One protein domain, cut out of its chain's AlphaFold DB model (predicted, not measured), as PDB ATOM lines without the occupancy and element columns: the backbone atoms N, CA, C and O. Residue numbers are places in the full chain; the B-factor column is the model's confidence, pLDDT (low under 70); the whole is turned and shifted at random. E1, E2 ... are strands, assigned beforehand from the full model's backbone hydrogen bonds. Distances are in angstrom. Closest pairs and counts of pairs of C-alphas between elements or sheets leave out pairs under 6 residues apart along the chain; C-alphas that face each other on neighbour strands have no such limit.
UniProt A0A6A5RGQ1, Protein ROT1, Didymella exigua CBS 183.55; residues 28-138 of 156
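What this domain is: This is residues 28 to 138 of the 156 residues of the protein "Protein ROT1" of Didymella exigua CBS 183.55 (UniProt A0A6A5RGQ1). The model is one twisted sheet of eight strands that forks along its longest strand, E4: E3, E2 and E1 follow on one side, while on the other E6 with E7 and E5 with E8 sit beside different parts of E4, which bends. A long unnamed stretch, residues 31 to 56, loops out between E1 and E2 and folds back on itself in a short antiparallel pairing of residues 43 to 44 with 49 to 50. The printed part has 111 residues, with strands E1 to E8 in that order, no named helix and antiparallel neighbours throughout. The class is all strand, though under half of the residues, 49, are in named elements. It is compact, with a radius of gyration of the C-alphas of 15.0 A and spans of 47 by 32 by 24 A.

Where its parts are: E1, residues 28 to 30, begins at C-alpha 28 (107.720, 123.618, 161.878). E2 is residues 57 to 62, 17.0 A long; E3, 67 to 76, 28.8 A; E4, 86 to 98, 34.1 A. E5 is residues 104 to 108, E6 114 to 118, E7 127 to 130, and E8 135 to 137, ending at C-alpha 137 (111.305, 135.943, 151.967).

How they stand to each other: E1 and E2 form a hairpin, with N 29 and O 60 2.8 A apart. The hairpin E2 and E3 has N 59 and O 71 at 2.9 A, and the hairpin E3 and E4 has N 72 and O 90 at 2.9 A. E4 bends by 75 degrees at residue 95. On the side away from E3, E6 is beside residues 86 to 91, with N 89 and O 116 at 2.9 A, and E5 is beside residues 93 to 98, with N 97 and O 105 at 2.9 A. E8 pairs with E5, N 106 and O 135 at 2.8 A; E7 pairs with E6, N 115 and O 129 at 2.8 A. E5 and E7 are apart.

The domain as a whole: The two farthest C-alphas, those of Val 100 and Lys 124, are 48.1 A apart. The printed part has no cut. The link from E1 to E2, 26 residues, is long. Mean pLDDT of the printed part is 93.9, and no printed residue is under 70.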
ATOM      1  N   THR A  28     106.287 123.472 161.617       95.88
ATOM      2  CA  THR A  28     107.720 123.618 161.878       95.88
ATOM      3  C   THR A  28     108.523 123.127 160.683       95.88
ATOM      4  O   THR A  28     108.456 121.962 160.290       95.88
ATOM      5  N   TRP A  29     109.334 124.019 160.141       94.56
ATOM      6  CA  TRP A  29     110.268 123.777 159.056       94.56
ATOM      7  C   TRP A  29     111.665 123.726 159.650       94.56
ATOM      8  O   TRP A  29     112.051 124.604 160.418       94.56
ATOM      9  N   SER A  30     112.443 122.701 159.319       92.81
ATOM     10  CA  SER A  30     113.822 122.587 159.786       92.81
ATOM     11  C   SER A  30     114.733 122.114 158.666       92.81
ATOM     12  O   SER A  30     114.355 121.323 157.798       92.81
ATOM     13  N   SER A  31     115.962 122.612 158.682       90.31
ATOM     14  CA  SER A  31     117.041 122.097 157.855       90.31
ATOM     15  C   SER A  31     117.341 120.629 158.203       90.31
ATOM     16  O   SER A  31     117.186 120.190 159.339       90.31
ATOM     17  N   LYS A  32     117.825 119.865 157.217       77.25
ATOM     18  CA  LYS A  32     117.978 118.394 157.221       77.25
ATOM     19  C   LYS A  32     118.671 117.756 158.444       77.25
ATOM     20  O   LYS A  32     118.576 116.543 158.613       77.25
ATOM     21  N   SER A  33     119.377 118.516 159.279       75.88
ATOM     22  CA  SER A  33     120.156 117.994 160.408       75.88
ATOM     23  C   SER A  33     119.320 117.437 161.571       75.88
ATOM     24  O   SER A  33     119.908 116.850 162.479       75.88
ATOM     25  N   ASN A  34     117.986 117.596 161.548       80.44
ATOM     26  CA  ASN A  34     117.023 117.005 162.496       80.44
ATOM     27  C   ASN A  34     117.435 117.158 163.975       80.44
ATOM     28  O   ASN A  34     117.289 116.239 164.776       80.44
ATOM     29  N   SER A  35     118.037 118.295 164.320       88.19
ATOM     30  CA  SER A  35     118.548 118.559 165.673       88.19
ATOM     31  C   SER A  35     118.385 120.010 166.105       88.19
ATOM     32  O   SER A  35     118.265 120.256 167.298       88.19
ATOM     33  N   THR A  36     118.339 120.955 165.164       92.88
ATOM     34  CA  THR A  36     117.941 122.341 165.439       92.88
ATOM     35  C   THR A  36     116.445 122.490 165.168       92.88
ATOM     36  O   THR A  36     116.011 122.344 164.023       92.88
ATOM     37  N   PHE A  37     115.673 122.774 166.212       94.88
ATOM     38  CA  PHE A  37     114.229 123.008 166.169       94.88
ATOM     39  C   PHE A  37     113.882 124.248 166.987       94.88
ATOM     40  O   PHE A  37     114.682 124.666 167.820       94.88
ATOM     41  N   THR A  38     112.721 124.843 166.738       96.31
ATOM     42  CA  THR A  38     112.201 125.913 167.598       96.31
ATOM     43  C   THR A  38     111.541 125.351 168.864       96.31
ATOM     44  O   THR A  38     111.341 124.137 168.975       96.31
ATOM     45  N   GLY A  39     111.230 126.225 169.822       94.56
ATOM     46  CA  GLY A  39     110.620 125.896 171.107       94.56
ATOM     47  C   GLY A  39     111.616 125.795 172.265       94.56
ATOM     48  O   GLY A  39     112.828 125.956 172.102       94.56
ATOM     49  N   ASP A  40     111.090 125.458 173.445       91.81
ATOM     50  CA  ASP A  40     111.810 125.460 174.733       91.81
ATOM     51  C   ASP A  40     113.070 124.577 174.753       91.81
ATOM     52  O   ASP A  40     113.994 124.788 175.536       91.81
ATOM     53  N   GLY A  41     113.136 123.575 173.868       93.25
ATOM     54  CA  GLY A  41     114.317 122.729 173.699       93.25
ATOM     55  C   GLY A  41     115.522 123.444 173.078       93.25
ATOM     56  O   GLY A  41     116.614 122.885 173.103       93.25
ATOM     57  N   PHE A  42     115.340 124.646 172.525       96.31
ATOM     58  CA  PHE A  42     116.389 125.461 171.911       96.31
ATOM     59  C   PHE A  42     116.718 126.706 172.732       96.31
ATOM     60  O   PHE A  42     117.893 126.992 172.964       96.31
ATOM     61  N   TYR A  43     115.700 127.432 173.192       96.69
ATOM     62  CA  TYR A  43     115.869 128.614 174.030       96.69
ATOM     63  C   TYR A  43     114.825 128.632 175.148       96.69
ATOM     64  O   TYR A  43     113.632 128.534 174.881       96.69
ATOM     65  N   ASP A  44     115.284 128.777 176.392       95.00
ATOM     66  CA  ASP A  44     114.427 128.921 177.569       95.00
ATOM     67  C   ASP A  44     114.353 130.405 177.981       95.00
ATOM     68  O   ASP A  44     115.332 130.948 178.511       95.00
ATOM     69  N   PRO A  45     113.207 131.080 177.779       91.62
ATOM     70  CA  PRO A  45     113.044 132.484 178.137       91.62
ATOM     71  C   PRO A  45     112.970 132.730 179.652       91.62
ATOM     72  O   PRO A  45     113.154 133.870 180.078       91.62
ATOM     73  N   VAL A  46     112.697 131.707 180.470       92.44
ATOM     74  CA  VAL A  46     112.615 131.832 181.936       92.44
ATOM     75  C   VAL A  46     114.012 131.883 182.546       92.44
ATOM     76  O   VAL A  46     114.260 132.686 183.446       92.44
ATOM     77  N   SER A  47     114.925 131.044 182.050       92.19
ATOM     78  CA  SER A  47     116.321 131.008 182.501       92.19
ATOM     79  C   SER A  47     117.296 131.812 181.624       92.19
ATOM     80  O   SER A  47     118.470 131.907 181.979       92.19
ATOM     81  N   ASP A  48     116.815 132.435 180.537       91.75
ATOM     82  CA  ASP A  48     117.604 133.209 179.555       91.75
ATOM     83  C   ASP A  48     118.762 132.375 178.966       91.75
ATOM     84  O   ASP A  48     119.901 132.831 178.851       91.75
ATOM     85  N   HIS A  49     118.475 131.114 178.623       93.56
ATOM     86  CA  HIS A  49     119.485 130.101 178.311       93.56
ATOM     87  C   HIS A  49     119.268 129.432 176.948       93.56
ATOM     88  O   HIS A  49     118.164 129.005 176.614       93.56
ATOM     89  N   PHE A  50     120.355 129.268 176.187       95.62
ATOM     90  CA  PHE A  50     120.370 128.476 174.955       95.62
ATOM     91  C   PHE A  50     120.771 127.029 175.216       95.62
ATOM     92  O   PHE A  50     121.824 126.760 175.789       95.62
ATOM     93  N   THR A  51     120.002 126.093 174.675       95.00
ATOM     94  CA  THR A  51     120.403 124.689 174.582       95.00
ATOM     95  C   THR A  51     121.026 124.450 173.212       95.00
ATOM     96  O   THR A  51     120.335 124.424 172.195       95.00
ATOM     97  N   GLU A  52     122.350 124.292 173.173       92.94
ATOM     98  CA  GLU A  52     123.080 124.098 171.918       92.94
ATOM     99  C   GLU A  52     122.687 122.773 171.231       92.94
ATOM    100  O   GLU A  52     122.853 121.694 171.815       92.94
ATOM    101  N   PRO A  53     122.193 122.815 169.978       93.50
ATOM    102  CA  PRO A  53     121.883 121.607 169.226       93.50
ATOM    103  C   PRO A  53     123.123 120.785 168.875       93.50
ATOM    104  O   PRO A  53     124.214 121.308 168.666       93.50
ATOM    105  N   LYS A  54     122.933 119.477 168.667       92.38
ATOM    106  CA  LYS A  54     124.019 118.568 168.260       92.38
ATOM    107  C   LYS A  54     124.632 118.912 166.894       92.38
ATOM    108  O   LYS A  54     125.812 118.651 166.665       92.38
ATOM    109  N   HIS A  55     123.833 119.436 165.966       93.31
ATOM    110  CA  HIS A  55     124.292 119.830 164.639       93.31
ATOM    111  C   HIS A  55     123.734 121.196 164.264       93.31
ATOM    112  O   HIS A  55     122.609 121.538 164.627       93.31
ATOM    113  N   THR A  56     124.508 121.934 163.470       94.38
ATOM    114  CA  THR A  56     124.080 123.201 162.878       94.38
ATOM    115  C   THR A  56     122.800 123.025 162.079       94.38
ATOM    116  O   THR A  56     122.580 121.993 161.432       94.38
ATOM    117  N   GLY A  57     121.981 124.061 162.075       95.38
ATOM    118  CA  GLY A  57     120.724 124.052 161.372       95.38
ATOM    119  C   GLY A  57     119.981 125.364 161.512       95.38
ATOM    120  O   GLY A  57     120.397 126.287 162.209       95.38
ATOM    121  N   ILE A  58     118.878 125.429 160.794       95.38
ATOM    122  CA  ILE A  58     117.924 126.526 160.825       95.38
ATOM    123  C   ILE A  58     116.549 125.896 160.968       95.38
ATOM    124  O   ILE A  58     116.256 124.917 160.277       95.38
ATOM    125  N   SER A  59     115.720 126.454 161.841       97.06
ATOM    126  CA  SER A  59     114.321 126.082 161.962       97.06
ATOM    127  C   SER A  59     113.443 127.314 162.099       97.06
ATOM    128  O   SER A  59     113.854 128.298 162.708       97.06
ATOM    129  N   TYR A  60     112.243 127.226 161.534       97.19
ATOM    130  CA  TYR A  60     111.168 128.191 161.706       97.19
ATOM    131  C   TYR A  60     109.896 127.455 162.087       97.19
ATOM    132  O   TYR A  60     109.614 126.397 161.524       97.19
ATOM    133  N   SER A  61     109.102 128.038 162.970       97.50
ATOM    134  CA  SER A  61     107.739 127.591 163.235       97.50
ATOM    135  C   SER A  61     106.768 128.718 162.955       97.50
ATOM    136  O   SER A  61     107.026 129.852 163.346       97.50
ATOM    137  N   PHE A  62     105.658 128.397 162.296       97.62
ATOM    138  CA  PHE A  62     104.580 129.333 161.994       97.62
ATOM    139  C   PHE A  62     103.273 128.818 162.574       97.62
ATOM    140  O   PHE A  62     102.917 127.649 162.395       97.62
ATOM    141  N   THR A  63     102.539 129.699 163.238       96.19
ATOM    142  CA  THR A  63     101.238 129.395 163.831       96.19
ATOM    143  C   THR A  63     100.116 130.112 163.083       96.19
ATOM    144  O   THR A  63     100.312 131.147 162.443       96.19
ATOM    145  N   ALA A  64      98.910 129.541 163.135       94.62
ATOM    146  CA  ALA A  64      97.760 130.038 162.375       94.62
ATOM    147  C   ALA A  64      97.290 131.440 162.811       94.62
ATOM    148  O   ALA A  64      96.595 132.119 162.063       94.62
ATOM    149  N   ASP A  65      97.677 131.885 164.006       93.44
ATOM    150  CA  ASP A  65      97.410 133.216 164.557       93.44
ATOM    151  C   ASP A  65      98.450 134.278 164.143       93.44
ATOM    152  O   ASP A  65      98.385 135.420 164.602       93.44
ATOM    153  N   GLY A  66      99.368 133.937 163.228       94.81
ATOM    154  CA  GLY A  66     100.288 134.890 162.608       94.81
ATOM    155  C   GLY A  66     101.574 135.135 163.398       94.81
ATOM    156  O   GLY A  66     102.200 136.183 163.214       94.81
ATOM    157  N   TYR A  67     101.968 134.202 164.271       97.00
ATOM    158  CA  TYR A  67     103.250 134.251 164.973       97.00
ATOM    159  C   TYR A  67     104.275 133.317 164.346       97.00
ATOM    160  O   TYR A  67     103.949 132.260 163.799       97.00
ATOM    161  N   PHE A  68     105.530 133.740 164.425       97.81
ATOM    162  CA  PHE A  68     106.664 132.930 164.034       97.81
ATOM    163  C   PHE A  68     107.672 132.835 165.170       97.81
ATOM    164  O   PHE A  68     107.786 133.739 166.000       97.81
ATOM    165  N   GLU A  69     108.449 131.769 165.131       97.94
ATOM    166  CA  GLU A  69     109.647 131.571 165.933       97.94
ATOM    167  C   GLU A  69     110.761 131.093 164.999       97.94
ATOM    168  O   GLU A  69     110.498 130.304 164.090       97.94
ATOM    169  N   GLU A  70     111.991 131.554 165.206       97.38
ATOM    170  CA  GLU A  70     113.167 131.082 164.479       97.38
ATOM    171  C   GLU A  70     114.272 130.625 165.435       97.38
ATOM    172  O   GLU A  70     114.508 131.223 166.487       97.38
ATOM    173  N   SER A  71     114.993 129.592 165.009       97.38
ATOM    174  CA  SER A  71     116.130 129.017 165.723       97.38
ATOM    175  C   SER A  71     117.262 128.745 164.752       97.38
ATOM    176  O   SER A  71     117.143 127.886 163.871       97.38
ATOM    177  N   TYR A  72     118.378 129.454 164.901       96.38
ATOM    178  CA  TYR A  72     119.565 129.269 164.072       96.38
ATOM    179  C   TYR A  72     120.738 128.781 164.898       96.38
ATOM    180  O   TYR A  72     121.103 129.392 165.898       96.38
ATOM    181  N   TYR A  73     121.418 127.761 164.392       96.19
ATOM    182  CA  TYR A  73     122.749 127.388 164.835       96.19
ATOM    183  C   TYR A  73     123.678 127.252 163.632       96.19
ATOM    184  O   TYR A  73     123.466 126.423 162.745       96.19
ATOM    185  N   ARG A  74     124.723 128.082 163.588       94.88
ATOM    186  CA  ARG A  74     125.673 128.162 162.477       94.88
ATOM    187  C   ARG A  74     127.100 128.075 162.997       94.88
ATOM    188  O   ARG A  74     127.489 128.821 163.891       94.88
ATOM    189  N   ALA A  75     127.890 127.214 162.370       93.38
ATOM    190  CA  ALA A  75     129.338 127.225 162.499       93.38
ATOM    191  C   ALA A  75     129.924 128.063 161.358       93.38
ATOM    192  O   ALA A  75     129.645 127.814 160.183       93.38
ATOM    193  N   VAL A  76     130.735 129.058 161.697       94.50
ATOM    194  CA  VAL A  76     131.443 129.912 160.746       94.50
ATOM    195  C   VAL A  76     132.891 129.440 160.674       94.50
ATOM    196  O   VAL A  76     133.637 129.472 161.658       94.50
ATOM    197  N   ALA A  77     133.279 128.965 159.492       93.69
ATOM    198  CA  ALA A  77     134.614 128.443 159.246       93.69
ATOM    199  C   ALA A  77     135.675 129.553 159.303       93.69
ATOM    200  O   ALA A  77     135.481 130.643 158.769       93.69
ATOM    201  N   ASN A  78     136.829 129.237 159.892       93.81
ATOM    202  CA  ASN A  78     138.010 130.093 159.895       93.81
ATOM    203  C   ASN A  78     139.105 129.448 159.025       93.81
ATOM    204  O   ASN A  78     139.828 128.575 159.508       93.81
ATOM    205  N   PRO A  79     139.234 129.818 157.736       92.88
ATOM    206  CA  PRO A  79     140.192 129.177 156.835       92.88
ATOM    207  C   PRO A  79     141.652 129.482 157.196       92.88
ATOM    208  O   PRO A  79     142.532 128.679 156.896       92.88
ATOM    209  N   THR A  80     141.923 130.610 157.859       94.25
ATOM    210  CA  THR A  80     143.271 130.974 158.319       94.25
ATOM    211  C   THR A  80     143.706 130.124 159.510       94.25
ATOM    212  O   THR A  80     144.865 129.727 159.592       94.25
ATOM    213  N   ASN A  81     142.781 129.811 160.421       92.44
ATOM    214  CA  ASN A  81     143.029 128.909 161.539       92.44
ATOM    215  C   ASN A  81     141.871 127.907 161.715       92.44
ATOM    216  O   ASN A  81     140.969 128.140 162.522       92.44
ATOM    217  N   PRO A  82     141.909 126.757 161.011       92.31
ATOM    218  CA  PRO A  82     140.821 125.776 161.020       92.31
ATOM    219  C   PRO A  82     140.527 125.134 162.383       92.31
ATOM    220  O   PRO A  82     139.473 124.530 162.556       92.31
ATOM    221  N   LYS A  83     141.440 125.255 163.360       91.81
ATOM    222  CA  LYS A  83     141.220 124.791 164.741       91.81
ATOM    223  C   LYS A  83     140.332 125.739 165.556       91.81
ATOM    224  O   LYS A  83     139.954 125.393 166.668       91.81
ATOM    225  N   CYS A  84     140.014 126.908 165.003       91.25
ATOM    226  CA  CYS A  84     139.293 127.997 165.652       91.25
ATOM    227  C   CYS A  84     138.027 128.394 164.872       91.25
ATOM    228  O   CYS A  84     137.937 129.539 164.413       91.25
ATOM    229  N   PRO A  85     137.064 127.479 164.645       94.25
ATOM    230  CA  PRO A  85     135.771 127.875 164.103       94.25
ATOM    231  C   PRO A  85     135.022 128.738 165.124       94.25
ATOM    232  O   PRO A  85     135.192 128.569 166.331       94.25
ATOM    233  N   THR A  86     134.165 129.631 164.635       95.50
ATOM    234  CA  THR A  86     133.264 130.406 165.499       95.50
ATOM    235  C   THR A  86     131.843 129.866 165.388       95.50
ATOM    236  O   THR A  86     131.467 129.284 164.369       95.50
ATOM    237  N   GLY A  87     131.064 130.005 166.454       95.19
ATOM    238  CA  GLY A  87     129.682 129.543 166.538       95.19
ATOM    239  C   GLY A  87     128.730 130.710 166.755       95.19
ATOM    240  O   GLY A  87     129.019 131.612 167.539       95.19
ATOM    241  N   ILE A  88     127.593 130.687 166.067       96.94
ATOM    242  CA  ILE A  88     126.501 131.642 166.254       96.94
ATOM    243  C   ILE A  88     125.225 130.846 166.520       96.94
ATOM    244  O   ILE A  88     124.823 130.036 165.682       96.94
ATOM    245  N   ILE A  89     124.597 131.096 167.668       97.12
ATOM    246  CA  ILE A  89     123.246 130.629 167.992       97.12
ATOM    247  C   ILE A  89     122.345 131.853 168.092       97.12
ATOM    248  O   ILE A  89     122.693 132.805 168.789       97.12
ATOM    249  N   GLN A  90     121.223 131.859 167.380       97.69
ATOM    250  CA  GLN A  90     120.267 132.966 167.371       97.69
ATOM    251  C   GLN A  90     118.853 132.434 167.558       97.69
ATOM    252  O   GLN A  90     118.502 131.389 167.011       97.69
ATOM    253  N   TRP A  91     118.062 133.182 168.315       98.00
ATOM    254  CA  TRP A  91     116.638 132.958 168.500       98.00
ATOM    255  C   TRP A  91     115.905 134.287 168.443       98.00
ATOM    256  O   TRP A  91     116.348 135.274 169.036       98.00
ATOM    257  N   GLN A  92     114.772 134.313 167.758       98.00
ATOM    258  CA  GLN A  92     113.806 135.397 167.855       98.00
ATOM    259  C   GLN A  92     112.416 134.879 167.501       98.00
ATOM    260  O   GLN A  92     112.247 133.841 166.868       98.00
ATOM    261  N   HIS A  93     111.411 135.634 167.917       97.75
ATOM    262  CA  HIS A  93     110.018 135.349 167.625       97.75
ATOM    263  C   HIS A  93     109.260 136.660 167.444       97.75
ATOM    264  O   HIS A  93     109.732 137.739 167.827       97.75
ATOM    265  N   GLY A  94     108.091 136.583 166.828       97.69
ATOM    266  CA  GLY A  94     107.250 137.747 166.609       97.69
ATOM    267  C   GLY A  94     106.109 137.455 165.661       97.69
ATOM    268  O   GLY A  94     105.580 136.351 165.641       97.69
ATOM    269  N   LYS A  95     105.710 138.462 164.885       97.31
ATOM    270  CA  LYS A  95     104.604 138.344 163.932       97.31
ATOM    271  C   LYS A  95     105.112 138.233 162.514       97.31
ATOM    272  O   LYS A  95     106.123 138.840 162.177       97.31
ATOM    273  N   PHE A  96     104.376 137.521 161.678       96.44
ATOM    274  CA  PHE A  96     104.641 137.488 160.249       96.44
ATOM    275  C   PHE A  96     103.437 137.966 159.442       96.44
ATOM    276  O   PHE A  96     102.304 137.984 159.925       96.44
ATOM    277  N   SER A  97     103.685 138.380 158.202       93.94
ATOM    278  CA  SER A  97     102.634 138.769 157.260       93.94
ATOM    279  C   SER A  97     102.978 138.333 155.843       93.94
ATOM    280  O   SER A  97     104.154 138.267 155.479       93.94
ATOM    281  N   LYS A  98     101.950 138.016 155.048       91.38
ATOM    282  CA  LYS A  98     102.090 137.607 153.650       91.38
ATOM    283  C   LYS A  98     101.609 138.751 152.763       91.38
ATOM    284  O   LYS A  98     100.438 139.129 152.778       91.38
ATOM    285  N   ALA A  99     102.521 139.339 152.007       88.62
ATOM    286  CA  ALA A  99     102.191 140.393 151.068       88.62
ATOM    287  C   ALA A  99     101.427 139.836 149.853       88.62
ATOM    288  O   ALA A  99     101.427 138.637 149.568       88.62
ATOM    289  N   VAL A 100     100.767 140.731 149.112       86.12
ATOM    290  CA  VAL A 100      99.958 140.380 147.926       86.12
ATOM    291  C   VAL A 100     100.812 139.783 146.801       86.12
ATOM    292  O   VAL A 100     100.329 138.960 146.030       86.12
ATOM    293  N   ASP A 101     102.091 140.159 146.728       86.06
ATOM    294  CA  ASP A 101     103.075 139.585 145.802       86.06
ATOM    295  C   ASP A 101     103.575 138.190 146.231       86.06
ATOM    296  O   ASP A 101     104.410 137.585 145.557       86.06
ATOM    297  N   GLY A 102     103.057 137.671 147.347       86.19
ATOM    298  CA  GLY A 102     103.424 136.393 147.939       86.19
ATOM    299  C   GLY A 102     104.663 136.450 148.829       86.19
ATOM    300  O   GLY A 102     104.985 135.432 149.440       86.19
ATOM    301  N   SER A 103     105.351 137.593 148.929       90.38
ATOM    302  CA  SER A 103     106.481 137.729 149.849       90.38
ATOM    303  C   SER A 103     106.033 137.583 151.305       90.38
ATOM    304  O   SER A 103     104.901 137.903 151.669       90.38
ATOM    305  N   LEU A 104     106.919 137.048 152.139       93.69
ATOM    306  CA  LEU A 104     106.675 136.812 153.559       93.69
ATOM    307  C   LEU A 104     107.590 137.734 154.362       93.69
ATOM    308  O   LEU A 104     108.802 137.689 154.177       93.69
ATOM    309  N   GLU A 105     107.030 138.550 155.246       95.94
ATOM    310  CA  GLU A 105     107.792 139.431 156.136       95.94
ATOM    311  C   GLU A 105     107.693 138.934 157.580       95.94
ATOM    312  O   GLU A 105     106.590 138.760 158.101       95.94
ATOM    313  N   LEU A 106     108.845 138.733 158.222       97.38
ATOM    314  CA  LEU A 106     109.001 138.376 159.629       97.38
ATOM    315  C   LEU A 106     109.373 139.616 160.445       97.38
ATOM    316  O   LEU A 106     110.441 140.200 160.265       97.38
ATOM    317  N   SER A 107     108.507 140.002 161.376       97.94
ATOM    318  CA  SER A 107     108.668 141.154 162.265       97.94
ATOM    319  C   SER A 107     108.858 140.700 163.720       97.94
ATOM    320  O   SER A 107     107.864 140.458 164.420       97.94
ATOM    321  N   PRO A 108     110.107 140.577 164.206       97.62
ATOM    322  CA  PRO A 108     110.385 140.115 165.563       97.62
ATOM    323  C   PRO A 108     109.993 141.139 166.635       97.62
ATOM    324  O   PRO A 108     109.964 142.357 166.411       97.62
ATOM    325  N   ILE A 109     109.759 140.653 167.854       97.25
ATOM    326  CA  ILE A 109     109.617 141.507 169.035       97.25
ATOM    327  C   ILE A 109     111.000 142.033 169.417       97.25
ATOM    328  O   ILE A 109     111.887 141.292 169.835       97.25
ATOM    329  N   LYS A 110     111.179 143.352 169.298       93.50
ATOM    330  CA  LYS A 110     112.502 143.997 169.326       93.50
ATOM    331  C   LYS A 110     113.365 143.715 170.561       93.50
ATOM    332  O   LYS A 110     114.576 143.911 170.494       93.50
ATOM    333  N   VAL A 111     112.751 143.370 171.688       94.44
ATOM    334  CA  VAL A 111     113.424 143.195 172.984       94.44
ATOM    335  C   VAL A 111     113.657 141.728 173.358       94.44
ATOM    336  O   VAL A 111     114.385 141.465 174.317       94.44
ATOM    337  N   ASP A 112     113.101 140.793 172.587       95.38
ATOM    338  CA  ASP A 112     113.063 139.378 172.956       95.38
ATOM    339  C   ASP A 112     114.184 138.575 172.311       95.38
ATOM    340  O   ASP A 112     114.747 137.699 172.961       95.38
ATOM    341  N   GLY A 113     114.570 138.891 171.076       96.75
ATOM    342  CA  GLY A 113     115.571 138.094 170.377       96.75
ATOM    343  C   GLY A 113     116.910 138.027 171.119       96.75
ATOM    344  O   GLY A 113     117.357 138.982 171.773       96.75
ATOM    345  N   ARG A 114     117.561 136.869 171.022       97.56
ATOM    346  CA  ARG A 114     118.836 136.548 171.662       97.56
ATOM    347  C   ARG A 114     119.829 136.014 170.648       97.56
ATOM    348  O   ARG A 114     119.467 135.343 169.685       97.56
ATOM    349  N   GLN A 115     121.100 136.280 170.907       97.38
ATOM    350  CA  GLN A 115     122.213 135.718 170.164       97.38
ATOM    351  C   GLN A 115     123.346 135.353 171.112       97.38
ATOM    352  O   GLN A 115     123.792 136.184 171.906       97.38
ATOM    353  N   MET A 116     123.859 134.138 170.960       96.19
ATOM    354  CA  MET A 116     125.113 133.695 171.545       96.19
ATOM    355  C   MET A 116     126.182 133.600 170.454       96.19
ATOM    356  O   MET A 116     125.991 132.946 169.428       96.19
ATOM    357  N   TYR A 117     127.325 134.232 170.700       96.25
ATOM    358  CA  TYR A 117     128.520 134.154 169.868       96.25
ATOM    359  C   TYR A 117     129.632 133.419 170.615       96.25
ATOM    360  O   TYR A 117     129.969 133.779 171.743       96.25
ATOM    361  N   SER A 118     130.215 132.405 169.985       94.31
ATOM    362  CA  SER A 118     131.331 131.631 170.522       94.31
ATOM    363  C   SER A 118     132.553 131.776 169.619       94.31
ATOM    364  O   SER A 118     132.497 131.452 168.433       94.31
ATOM    365  N   ASP A 119     133.659 132.250 170.190       94.88
ATOM    366  CA  ASP A 119     134.987 132.231 169.577       94.88
ATOM    367  C   ASP A 119     135.970 131.616 170.585       94.88
ATOM    368  O   ASP A 119     136.450 132.321 171.480       94.88
ATOM    369  N   PRO A 120     136.262 130.308 170.471       89.81
ATOM    370  CA  PRO A 120     137.072 129.583 171.448       89.81
ATOM    371  C   PRO A 120     138.551 129.993 171.441       89.81
ATOM    372  O   PRO A 120     139.298 129.598 172.336       89.81
ATOM    373  N   CYS A 121     138.999 130.744 170.431       91.00
ATOM    374  CA  CYS A 121     140.392 131.158 170.308       91.00
ATOM    375  C   CYS A 121     140.623 132.599 170.761       91.00
ATOM    376  O   CYS A 121     141.732 132.919 171.191       91.00
ATOM    377  N   ALA A 122     139.593 133.443 170.724       91.81
ATOM    378  CA  ALA A 122     139.630 134.767 171.333       91.81
ATOM    379  C   ALA A 122     139.195 134.753 172.810       91.81
ATOM    380  O   ALA A 122     139.758 135.490 173.622       91.81
ATOM    381  N   TYR A 123     138.224 133.910 173.179       91.12
ATOM    382  CA  TYR A 123     137.592 133.939 174.497       91.12
ATOM    383  C   TYR A 123     137.422 132.540 175.097       91.12
ATOM    384  O   TYR A 123     137.309 131.538 174.400       91.12
ATOM    385  N   LYS A 124     137.367 132.476 176.433       90.19
ATOM    386  CA  LYS A 124     137.051 131.235 177.169       90.19
ATOM    387  C   LYS A 124     135.548 131.007 177.351       90.19
ATOM    388  O   LYS A 124     135.148 129.932 177.782       90.19
ATOM    389  N   THR A 125     134.737 132.026 177.089       91.19
ATOM    390  CA  THR A 125     133.294 132.048 177.333       91.19
ATOM    391  C   THR A 125     132.578 132.652 176.137       91.19
ATOM    392  O   THR A 125     133.105 133.565 175.501       91.19
ATOM    393  N   SER A 126     131.361 132.187 175.871       92.06
ATOM    394  CA  SER A 126     130.498 132.760 174.839       92.06
ATOM    395  C   SER A 126     129.951 134.128 175.253       92.06
ATOM    396  O   SER A 126     129.751 134.406 176.437       92.06
ATOM    397  N   VAL A 127     129.681 134.978 174.267       94.12
ATOM    398  CA  VAL A 127     129.115 136.318 174.445       94.12
ATOM    399  C   VAL A 127     127.627 136.283 174.125       94.12
ATOM    400  O   VAL A 127     127.239 135.874 173.031       94.12
ATOM    401  N   TYR A 128     126.802 136.736 175.068       94.50
ATOM    402  CA  TYR A 128     125.350 136.821 174.921       94.50
ATOM    403  C   TYR A 128     124.930 138.259 174.621       94.50
ATOM    404  O   TYR A 128     125.358 139.202 175.287       94.50
ATOM    405  N   THR A 129     124.095 138.431 173.602       95.31
ATOM    406  CA  THR A 129     123.619 139.735 173.126       95.31
ATOM    407  C   THR A 129     122.151 139.664 172.730       95.31
ATOM    408  O   THR A 129     121.610 138.587 172.476       95.31
ATOM    409  N   ARG A 130     121.490 140.824 172.674       95.88
ATOM    410  CA  ARG A 130     120.154 140.924 172.079       95.88
ATOM    411  C   ARG A 130     120.253 140.854 170.562       95.88
ATOM    412  O   ARG A 130     121.182 141.407 169.977       95.88
ATOM    413  N   TYR A 131     119.262 140.221 169.955       96.50
ATOM    414  CA  TYR A 131     119.144 140.063 168.515       96.50
ATOM    415  C   TYR A 131     117.795 140.586 168.035       96.50
ATOM    416  O   TYR A 131     116.792 140.482 168.736       96.50
ATOM    417  N   ASN A 132     117.793 141.211 166.865       96.94
ATOM    418  CA  ASN A 132     116.598 141.754 166.245       96.94
ATOM    419  C   ASN A 132     116.877 141.944 164.758       96.94
ATOM    420  O   ASN A 132     117.592 142.875 164.376       96.94
ATOM    421  N   ALA A 133     116.323 141.054 163.945       96.44
ATOM    422  CA  ALA A 133     116.419 141.132 162.501       96.44
ATOM    423  C   ALA A 133     115.047 140.897 161.871       96.44
ATOM    424  O   ALA A 133     114.491 139.807 161.957       96.44
ATOM    425  N   THR A 134     114.510 141.918 161.208       96.75
ATOM    426  CA  THR A 134     113.385 141.734 160.290       96.75
ATOM    427  C   THR A 134     113.873 140.954 159.070       96.75
ATOM    428  O   THR A 134     114.850 141.360 158.437       96.75
ATOM    429  N   GLU A 135     113.195 139.860 158.729       94.75
ATOM    430  CA  GLU A 135     113.513 139.047 157.550       94.75
ATOM    431  C   GLU A 135     112.397 139.153 156.504       94.75
ATOM    432  O   GLU A 135     111.219 139.246 156.841       94.75
ATOM    433  N   GLN A 136     112.765 139.119 155.223       94.81
ATOM    434  CA  GLN A 136     111.814 139.078 154.114       94.81
ATOM    435  C   GLN A 136     112.153 137.910 153.184       94.81
ATOM    436  O   GLN A 136     113.251 137.851 152.624       94.81
ATOM    437  N   PHE A 137     111.201 137.001 152.968       92.69
ATOM    438  CA  PHE A 137     111.305 135.943 151.967       92.69
ATOM    439  C   PHE A 137     110.578 136.344 150.696       92.69
ATOM    440  O   PHE A 137     109.418 136.750 150.713       92.69
ATOM    441  N   GLN A 138     111.257 136.174 149.569       90.00
ATOM    442  CA  GLN A 138     110.685 136.408 148.253       90.00
ATOM    443  C   GLN A 138     110.241 135.088 147.636       90.00
ATOM    444  O   GLN A 138     110.970 134.090 147.675       90.00
TER     445      GLN A 138